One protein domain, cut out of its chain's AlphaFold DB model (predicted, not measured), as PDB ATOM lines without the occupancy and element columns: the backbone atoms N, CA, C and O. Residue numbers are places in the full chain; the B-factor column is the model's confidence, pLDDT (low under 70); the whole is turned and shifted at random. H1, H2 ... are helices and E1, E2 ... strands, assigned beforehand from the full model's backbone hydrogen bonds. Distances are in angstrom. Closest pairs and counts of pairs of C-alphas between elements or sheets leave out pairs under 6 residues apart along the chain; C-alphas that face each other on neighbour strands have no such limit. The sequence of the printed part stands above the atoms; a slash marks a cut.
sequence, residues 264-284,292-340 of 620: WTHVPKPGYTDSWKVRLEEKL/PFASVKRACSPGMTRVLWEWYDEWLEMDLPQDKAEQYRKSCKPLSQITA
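This is residues 264 to 284 and 292 to 340 of the 620 residues of the protein "Kinase-like protein" of Cadophora sp. DSE1049 (UniProt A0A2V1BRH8). A long two-stranded hairpin, E1 and E2, stands in the middle, and at its open end H2 follows E2 directly and folds back to make a V with it; H1 lies off on the other side, with the unnamed stretch of residues 292 to 303 running between H1 and the hairpin. The arrangement is loose, with a radius of gyration of the C-alphas of 15.4 A, and residues 279 to 284 of H1 and residues 330 to 340 stick out. The printed part has 70 residues, with H1, E1, E2 and H2 in that order along the chain, and its class is mixed, helices and strands. The sheet order is E1 - E2, antiparallel, and the outline is elongated, 46 by 29 by 22 A.

Strands E1, residues 304 to 311, and E2, residues 314 to 321, form a hairpin and are antiparallel, at 155 degrees between their directions. N 307 and O 318 are within hydrogen-bond range at 2.7 A, as are N 316 and O 309 at 2.9 A. The closest C-alphas of E1 and H2, residues 322 to 331, are those of Met 304 and Gln 322, 5.4 A. H1, residues 272 to 284, is apart from E2 and from H2. In H1 and H2 every O i to N i+4 pair is within hydrogen-bond range.

E1 spans 21.9 A from C-alpha 304 at (109.348, 106.340, 91.883), and E2 spans 23.0 A. H1 spans 18.7 A from C-alpha 272 at (104.449, 118.073, 109.225). H2 spans 14.5 A and ends at C-alpha 331, (99.211, 97.027, 79.857).

The two C-alphas farthest apart, those of Lys 283 and Ala 340, are 48.8 A apart. Residues 285 to 291 are not printed, and C-alphas 284 and 292 are 19.5 A apart across this cut, which lies in the link from H1 to E1. The links E1 to E2 and E2 to H2 are tight. The mean pLDDT of the printed part is 83.8, with residue 313 and residues 333 to 340 under 70.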
ATOM      1  N   TRP A 264     107.560 111.278  90.876       88.62
ATOM      2  CA  TRP A 264     107.825 111.733  92.252       88.62
ATOM      3  C   TRP A 264     108.047 113.251  92.382       88.62
ATOM      4  O   TRP A 264     107.666 113.841  93.390       88.62
ATOM      5  N   THR A 265     108.612 113.897  91.355       86.38
ATOM      6  CA  THR A 265     108.872 115.347  91.309       86.38
ATOM      7  C   THR A 265     107.608 116.201  91.385       86.38
ATOM      8  O   THR A 265     107.672 117.335  91.854       86.38
ATOM      9  N   HIS A 266     106.471 115.663  90.944       84.06
ATOM     10  CA  HIS A 266     105.181 116.350  90.911       84.06
ATOM     11  C   HIS A 266     104.263 115.935  92.067       84.06
ATOM     12  O   HIS A 266     103.164 116.470  92.204       84.06
ATOM     13  N   VAL A 267     104.685 114.984  92.909       85.75
ATOM     14  CA  VAL A 267     103.906 114.567  94.079       85.75
ATOM     15  C   VAL A 267     104.104 115.595  95.202       85.75
ATOM     16  O   VAL A 267     105.244 115.842  95.605       85.75
ATOM     17  N   PRO A 268     103.025 116.195  95.746       84.56
ATOM     18  CA  PRO A 268     103.134 117.142  96.847       84.56
ATOM     19  C   PRO A 268     103.850 116.532  98.054       84.56
ATOM     20  O   PRO A 268     103.593 115.389  98.441       84.56
ATOM     21  N   LYS A 269     104.733 117.312  98.685       85.44
ATOM     22  CA  LYS A 269     105.417 116.871  99.905       85.44
ATOM     23  C   LYS A 269     104.407 116.716 101.051       85.44
ATOM     24  O   LYS A 269     103.507 117.550 101.179       85.44
ATOM     25  N   PRO A 270     104.551 115.679 101.895       88.44
ATOM     26  CA  PRO A 270     103.667 115.479 103.033       88.44
ATOM     27  C   PRO A 270     103.802 116.626 104.038       88.44
ATOM     28  O   PRO A 270     104.871 117.223 104.188       88.44
ATOM     29  N   GLY A 271     102.712 116.920 104.746       89.25
ATOM     30  CA  GLY A 271     102.722 117.914 105.813       89.25
ATOM     31  C   GLY A 271     103.572 117.474 107.011       89.25
ATOM     32  O   GLY A 271     104.047 116.337 107.099       89.25
ATOM     33  N   TYR A 272     103.729 118.373 107.984       89.50
ATOM     34  CA  TYR A 272     104.449 118.073 109.225       89.50
ATOM     35  C   TYR A 272     103.815 116.905 110.000       89.50
ATOM     36  O   TYR A 272     104.519 116.011 110.470       89.50
ATOM     37  N   THR A 273     102.484 116.884 110.088       90.44
ATOM     38  CA  THR A 273     101.719 115.836 110.779       90.44
ATOM     39  C   THR A 273     101.944 114.466 110.147       90.44
ATOM     40  O   THR A 273     102.255 113.515 110.857       90.44
ATOM     41  N   ASP A 274     101.857 114.367 108.821       92.19
ATOM     42  CA  ASP A 274     102.120 113.130 108.083       92.19
ATOM     43  C   ASP A 274     103.572 112.670 108.242       92.19
ATOM     44  O   ASP A 274     103.826 111.499 108.517       92.19
ATOM     45  N   SER A 275     104.530 113.598 108.169       90.19
ATOM     46  CA  SER A 275     105.953 113.298 108.375       90.19
ATOM     47  C   SER A 275     106.229 112.722 109.770       90.19
ATOM     48  O   SER A 275     107.040 111.808 109.920       90.19
ATOM     49  N   TRP A 276     105.546 113.225 110.802       92.19
ATOM     50  CA  TRP A 276     105.625 112.670 112.154       92.19
ATOM     51  C   TRP A 276     105.010 111.266 112.243       92.19
ATOM     52  O   TRP A 276     105.624 110.381 112.841       92.19
ATOM     53  N   LYS A 277     103.851 111.038 111.608       92.56
ATOM     54  CA  LYS A 277     103.205 109.717 111.558       92.56
ATOM     55  C   LYS A 277     104.124 108.666 110.929       92.56
ATOM     56  O   LYS A 277     104.305 107.604 111.515       92.56
ATOM     57  N   VAL A 278     104.756 108.986 109.794       90.75
ATOM     58  CA  VAL A 278     105.707 108.082 109.118       90.75
ATOM     59  C   VAL A 278     106.882 107.726 110.034       90.75
ATOM     60  O   VAL A 278     107.182 106.550 110.212       90.75
ATOM     61  N   ARG A 279     107.497 108.715 110.696       91.00
ATOM     62  CA  ARG A 279     108.601 108.465 111.642       91.00
ATOM     63  C   ARG A 279     108.194 107.583 112.824       91.00
ATOM     64  O   ARG A 279     109.029 106.861 113.363       91.00
ATOM     65  N   LEU A 280     106.941 107.673 113.275       90.31
ATOM     66  CA  LEU A 280     106.440 106.817 114.350       90.31
ATOM     67  C   LEU A 280     106.310 105.363 113.886       90.31
ATOM     68  O   LEU A 280     106.741 104.464 114.603       90.31
ATOM     69  N   GLU A 281     105.760 105.140 112.691       90.31
ATOM     70  CA  GLU A 281     105.676 103.807 112.079       90.31
ATOM     71  C   GLU A 281     107.066 103.185 111.896       90.31
ATOM     72  O   GLU A 281     107.273 102.031 112.269       90.31
ATOM     73  N   GLU A 282     108.038 103.963 111.407       89.44
ATOM     74  CA  GLU A 282     109.435 103.533 111.257       89.44
ATOM     75  C   GLU A 282     110.050 103.098 112.593       89.44
ATOM     76  O   GLU A 282     110.691 102.053 112.667       89.44
ATOM     77  N   LYS A 283     109.818 103.858 113.672       88.44
ATOM     78  CA  LYS A 283     110.309 103.505 115.015       88.44
ATOM     79  C   LYS A 283     109.652 102.256 115.592       88.44
ATOM     80  O   LYS A 283     110.296 101.535 116.346       88.44
ATOM     81  N   LEU A 284     108.376 102.031 115.290       83.88
ATOM     82  CA  LEU A 284     107.640 100.852 115.751       83.88
ATOM     83  C   LEU A 284     107.905  99.613 114.885       83.88
ATOM     84  O   LEU A 284     107.485  98.524 115.266       83.88
ATOM     85  N   PRO A 292      90.535 107.093 113.902       88.88
ATOM     86  CA  PRO A 292      89.608 107.815 113.017       88.88
ATOM     87  C   PRO A 292      90.210 109.052 112.322       88.88
ATOM     88  O   PRO A 292      89.493 109.770 111.632       88.88
ATOM     89  N   PHE A 293      91.506 109.325 112.486       88.25
ATOM     90  CA  PHE A 293      92.156 110.447 111.811       88.25
ATOM     91  C   PHE A 293      92.412 110.149 110.329       88.25
ATOM     92  O   PHE A 293      92.372 109.000 109.882       88.25
ATOM     93  N   ALA A 294      92.725 111.201 109.567       84.00
ATOM     94  CA  ALA A 294      93.107 111.074 108.166       84.00
ATOM     95  C   ALA A 294      94.289 110.104 107.988       84.00
ATOM     96  O   ALA A 294      95.248 110.115 108.777       84.00
ATOM     97  N   SER A 295      94.217 109.295 106.929       82.81
ATOM     98  CA  SER A 295      95.301 108.413 106.499       82.81
ATOM     99  C   SER A 295      96.581 109.204 106.244       82.81
ATOM    100  O   SER A 295      96.532 110.366 105.842       82.81
ATOM    101  N   VAL A 296      97.729 108.569 106.474       86.19
ATOM    102  CA  VAL A 296      99.038 109.198 106.262       86.19
ATOM    103  C   VAL A 296      99.241 109.470 104.781       86.19
ATOM    104  O   VAL A 296      99.244 108.531 103.985       86.19
ATOM    105  N   LYS A 297      99.470 110.731 104.413       87.62
ATOM    106  CA  LYS A 297      99.974 111.050 103.074       87.62
ATOM    107  C   LYS A 297     101.470 110.767 103.044       87.62
ATOM    108  O   LYS A 297     102.232 111.387 103.780       87.62
ATOM    109  N   ARG A 298     101.904 109.813 102.221       87.94
ATOM    110  CA  ARG A 298     103.324 109.437 102.117       87.94
ATOM    111  C   ARG A 298     104.014 110.248 101.023       87.94
ATOM    112  O   ARG A 298     103.410 110.504  99.980       87.94
ATOM    113  N   ALA A 299     105.273 110.628 101.247       87.12
ATOM    114  CA  ALA A 299     106.121 111.168 100.184       87.12
ATOM    115  C   ALA A 299     106.381 110.090  99.122       87.12
ATOM    116  O   ALA A 299     106.496 108.916  99.463       87.12
ATOM    117  N   CYS A 300     106.495 110.493  97.857       89.25
ATOM    118  CA  CYS A 300     106.947 109.604  96.791       89.25
ATOM    119  C   CYS A 300     108.480 109.658  96.730       89.25
ATOM    120  O   CYS A 300     109.057 110.743  96.610       89.25
ATOM    121  N   SER A 301     109.142 108.508  96.871       89.94
ATOM    122  CA  SER A 301     110.607 108.434  96.892       89.94
ATOM    123  C   SER A 301     111.223 108.816  95.536       89.94
ATOM    124  O   SER A 301     110.602 108.578  94.496       89.94
ATOM    125  N   PRO A 302     112.456 109.360  95.503       91.38
ATOM    126  CA  PRO A 302     113.154 109.630  94.248       91.38
ATOM    127  C   PRO A 302     113.243 108.382  93.358       91.38
ATOM    128  O   PRO A 302     113.552 107.295  93.842       91.38
ATOM    129  N   GLY A 303     112.968 108.542  92.062       90.75
ATOM    130  CA  GLY A 303     112.952 107.438  91.088       90.75
ATOM    131  C   GLY A 303     111.653 106.621  91.055       90.75
ATOM    132  O   GLY A 303     111.528 105.714  90.233       90.75
ATOM    133  N   MET A 304     110.674 106.954  91.903       93.88
ATOM    134  CA  MET A 304     109.348 106.340  91.883       93.88
ATOM    135  C   MET A 304     108.347 107.162  91.060       93.88
ATOM    136  O   MET A 304     108.517 108.356  90.797       93.88
ATOM    137  N   THR A 305     107.265 106.503  90.670       92.56
ATOM    138  CA  THR A 305     106.069 107.098  90.080       92.56
ATOM    139  C   THR A 305     104.870 106.697  90.922       92.56
ATOM    140  O   THR A 305     104.634 105.510  91.154       92.56
ATOM    141  N   ARG A 306     104.092 107.689  91.359       92.69
ATOM    142  CA  ARG A 306     102.821 107.461  92.033       92.69
ATOM    143  C   ARG A 306     101.756 107.112  91.012       92.69
ATOM    144  O   ARG A 306     101.420 107.921  90.150       92.69
ATOM    145  N   VAL A 307     101.214 105.915  91.132       91.62
ATOM    146  CA  VAL A 307     100.104 105.430  90.329       91.62
ATOM    147  C   VAL A 307      98.815 105.604  91.114       91.62
ATOM    148  O   VAL A 307      98.710 105.101  92.230       91.62
ATOM    149  N   LEU A 308      97.843 106.311  90.542       87.62
ATOM    150  CA  LEU A 308      96.519 106.480  91.131       87.62
ATOM    151  C   LEU A 308      95.460 105.839  90.244       87.62
ATOM    152  O   LEU A 308      95.503 105.986  89.024       87.62
ATOM    153  N   TRP A 309      94.496 105.169  90.854       86.38
ATOM    154  CA  TRP A 309      93.348 104.605  90.157       86.38
ATOM    155  C   TRP A 309      92.093 104.786  90.997       86.38
ATOM    156  O   TRP A 309      92.153 104.891  92.222       86.38
ATOM    157  N   GLU A 310      90.957 104.832  90.319       76.69
ATOM    158  CA  GLU A 310      89.658 104.943  90.960       76.69
ATOM    159  C   GLU A 310      89.098 103.554  91.283       76.69
ATOM    160  O   GLU A 310      89.171 102.625  90.474       76.69
ATOM    161  N   TRP A 311      88.547 103.407  92.483       78.94
ATOM    162  CA  TRP A 311      87.844 102.221  92.946       78.94
ATOM    163  C   TRP A 311      86.632 102.661  93.772       78.94
ATOM    164  O   TRP A 311      86.798 103.194  94.868       78.94
ATOM    165  N   TYR A 312      85.427 102.472  93.221       70.38
ATOM    166  CA  TYR A 312      84.147 102.895  93.813       70.38
ATOM    167  C   TYR A 312      84.142 104.351  94.308       70.38
ATOM    168  O   TYR A 312      83.854 104.612  95.469       70.38
ATOM    169  N   ASP A 313      84.490 105.295  93.430       66.00
ATOM    170  CA  ASP A 313      84.574 106.740  93.715       66.00
ATOM    171  C   ASP A 313      85.681 107.149  94.712       66.00
ATOM    172  O   ASP A 313      85.732 108.290  95.177       66.00
ATOM    173  N   GLU A 314      86.611 106.247  95.041       73.56
ATOM    174  CA  GLU A 314      87.814 106.575  95.809       73.56
ATOM    175  C   GLU A 314      89.071 106.421  94.977       73.56
ATOM    176  O   GLU A 314      89.288 105.428  94.285       73.56
ATOM    177  N   TRP A 315      89.955 107.400  95.123       81.19
ATOM    178  CA  TRP A 315      91.284 107.331  94.551       81.19
ATOM    179  C   TRP A 315      92.188 106.536  95.482       81.19
ATOM    180  O   TRP A 315      92.526 106.969  96.586       81.19
ATOM    181  N   LEU A 316      92.589 105.362  95.014       88.62
ATOM    182  CA  LEU A 316      93.655 104.584  95.612       88.62
ATOM    183  C   LEU A 316      94.976 104.974  94.948       88.62
ATOM    184  O   LEU A 316      95.023 105.353  93.778       88.62
ATOM    185  N   GLU A 317      96.060 104.911  95.713       92.06
ATOM    186  CA  GLU A 317      97.402 105.268  95.248       92.06
ATOM    187  C   GLU A 317      98.383 104.138  95.537       92.06
ATOM    188  O   GLU A 317      98.219 103.429  96.523       92.06
ATOM    189  N   MET A 318      99.428 103.980  94.735       92.50
ATOM    190  CA  MET A 318     100.599 103.150  95.024       92.50
ATOM    191  C   MET A 318     101.843 103.808  94.431       92.50
ATOM    192  O   MET A 318     101.739 104.530  93.445       92.50
ATOM    193  N   ASP A 319     103.014 103.552  95.002       93.31
ATOM    194  CA  ASP A 319     104.279 104.037  94.453       93.31
ATOM    195  C   ASP A 319     105.018 102.859  93.812       93.31
ATOM    196  O   ASP A 319     105.184 101.815  94.442       93.31
ATOM    197  N   LEU A 320     105.433 103.024  92.554       93.50
ATOM    198  CA  LEU A 320     106.146 102.009  91.777       93.50
ATOM    199  C   LEU A 320     107.473 102.559  91.248       93.50
ATOM    200  O   LEU A 320     107.536 103.746  90.911       93.50
ATOM    201  N   PRO A 321     108.503 101.712  91.081       94.50
ATOM    202  CA  PRO A 321     109.675 102.053  90.281       94.50
ATOM    203  C   PRO A 321     109.272 102.506  88.873       94.50
ATOM    204  O   PRO A 321     108.291 102.008  88.311       94.50
ATOM    205  N   GLN A 322     110.005 103.462  88.300       90.00
ATOM    206  CA  GLN A 322     109.637 104.065  87.016       90.00
ATOM    207  C   GLN A 322     109.504 103.035  85.875       90.00
ATOM    208  O   GLN A 322     108.549 103.100  85.104       90.00
ATOM    209  N   ASP A 323     110.394 102.046  85.805       91.25
ATOM    210  CA  ASP A 323     110.361 100.962  84.816       91.25
ATOM    211  C   ASP A 323     109.089 100.101  84.933       91.25
ATOM    212  O   ASP A 323     108.430  99.798  83.934       91.25
ATOM    213  N   LYS A 324     108.686  99.764  86.163       91.50
ATOM    214  CA  LYS A 324     107.456  99.009  86.446       91.50
ATOM    215  C   LYS A 324     106.206  99.828  86.165       91.50
ATOM    216  O   LYS A 324     105.239  99.302  85.613       91.50
ATOM    217  N   ALA A 325     106.230 101.116  86.500       89.69
ATOM    218  CA  ALA A 325     105.152 102.040  86.184       89.69
ATOM    219  C   ALA A 325     104.952 102.156  84.665       89.69
ATOM    220  O   ALA A 325     103.818 102.127  84.193       89.69
ATOM    221  N   GLU A 326     106.033 102.218  83.885       87.62
ATOM    222  CA  GLU A 326     105.974 102.219  82.420       87.62
ATOM    223  C   GLU A 326     105.480 100.882  81.850       87.62
ATOM    224  O   GLU A 326     104.677 100.876  80.914       87.62
ATOM    225  N   GLN A 327     105.897  99.748  82.423       90.31
ATOM    226  CA  GLN A 327     105.379  98.431  82.044       90.31
ATOM    227  C   GLN A 327     103.865  98.337  82.282       90.31
ATOM    228  O   GLN A 327     103.130  97.905  81.394       90.31
ATOM    229  N   TYR A 328     103.393  98.783  83.447       89.00
ATOM    230  CA  TYR A 328     101.968  98.807  83.763       89.00
ATOM    231  C   TYR A 328     101.197  99.789  82.875       89.00
ATOM    232  O   TYR A 328     100.117  99.487  82.374       89.00
ATOM    233  N   ARG A 329     101.779 100.958  82.591       85.19
ATOM    234  CA  ARG A 329     101.190 101.944  81.678       85.19
ATOM    235  C   ARG A 329     100.917 101.355  80.292       85.19
ATOM    236  O   ARG A 329      99.930 101.739  79.670       85.19
ATOM    237  N   LYS A 330     101.775 100.447  79.813       82.00
ATOM    238  CA  LYS A 330     101.612  99.748  78.527       82.00
ATOM    239  C   LYS A 330     100.536  98.658  78.562       82.00
ATOM    240  O   LYS A 330      99.957  98.383  77.519       82.00
ATOM    241  N   SER A 331     100.273  98.039  79.715       80.12
ATOM    242  CA  SER A 331      99.211  97.027  79.857       80.12
ATOM    243  C   SER A 331      97.825  97.635  80.102       80.12
ATOM    244  O   SER A 331      96.818  96.968  79.875       80.12
ATOM    245  N   CYS A 332      97.752  98.901  80.525       75.94
ATOM    246  CA  CYS A 332      96.493  99.630  80.658       75.94
ATOM    247  C   CYS A 332      95.821  99.810  79.287       75.94
ATOM    248  O   CYS A 332      96.364 100.496  78.417       75.94
ATOM    249  N   LYS A 333      94.617  99.247  79.114       66.62
ATOM    250  CA  LYS A 333      93.804  99.467  77.911       66.62
ATOM    251  C   LYS A 333      93.347 100.937  77.842       66.62
ATOM    252  O   LYS A 333      92.831 101.447  78.843       66.62
ATOM    253  N   PRO A 334      93.494 101.613  76.689       63.06
ATOM    254  CA  PRO A 334      92.816 102.881  76.421       63.06
ATOM    255  C   PRO A 334      91.292 102.708  76.512       63.06
ATOM    256  O   PRO A 334      90.787 101.610  76.260       63.06
ATOM    257  N   LEU A 335      90.539 103.763  76.844       60.25
ATOM    258  CA  LEU A 335      89.076 103.672  76.974       60.25
ATOM    259  C   LEU A 335      88.415 103.206  75.671       60.25
ATOM    260  O   LEU A 335      87.441 102.453  75.710       60.25
ATOM    261  N   SER A 336      88.982 103.623  74.536       53.09
ATOM    262  CA  SER A 336      88.595 103.206  73.183       53.09
ATOM    263  C   SER A 336      88.561 101.683  72.992       53.09
ATOM    264  O   SER A 336      87.780 101.177  72.193       53.09
ATOM    265  N   GLN A 337      89.357 100.937  73.763       56.53
ATOM    266  CA  GLN A 337      89.480  99.478  73.680       56.53
ATOM    267  C   GLN A 337      88.719  98.734  74.789       56.53
ATOM    268  O   GLN A 337      88.804  97.508  74.874       56.53
ATOM    269  N   ILE A 338      87.982  99.446  75.653       58.19
ATOM    270  CA  ILE A 338      87.179  98.840  76.725       58.19
ATOM    271  C   ILE A 338      85.813  98.446  76.159       58.19
ATOM    272  O   ILE A 338      84.906  99.280  76.022       58.19
ATOM    273  N   THR A 339      85.668  97.158  75.850       49.22
ATOM    274  CA  THR A 339      84.445  96.575  75.282       49.22
ATOM    275  C   THR A 339      83.309  96.529  76.306       49.22
ATOM    276  O   THR A 339      83.526  96.665  77.507       49.22
ATOM    277  N   ALA A 340      82.070  96.315  75.852       43.22
ATOM    278  CA  ALA A 340      80.934  96.077  76.747       43.22
ATOM    279  C   ALA A 340      81.097  94.788  77.588       43.22
ATOM    280  O   ALA A 340      80.602  94.722  78.709       43.22
TER     281      ALA A 340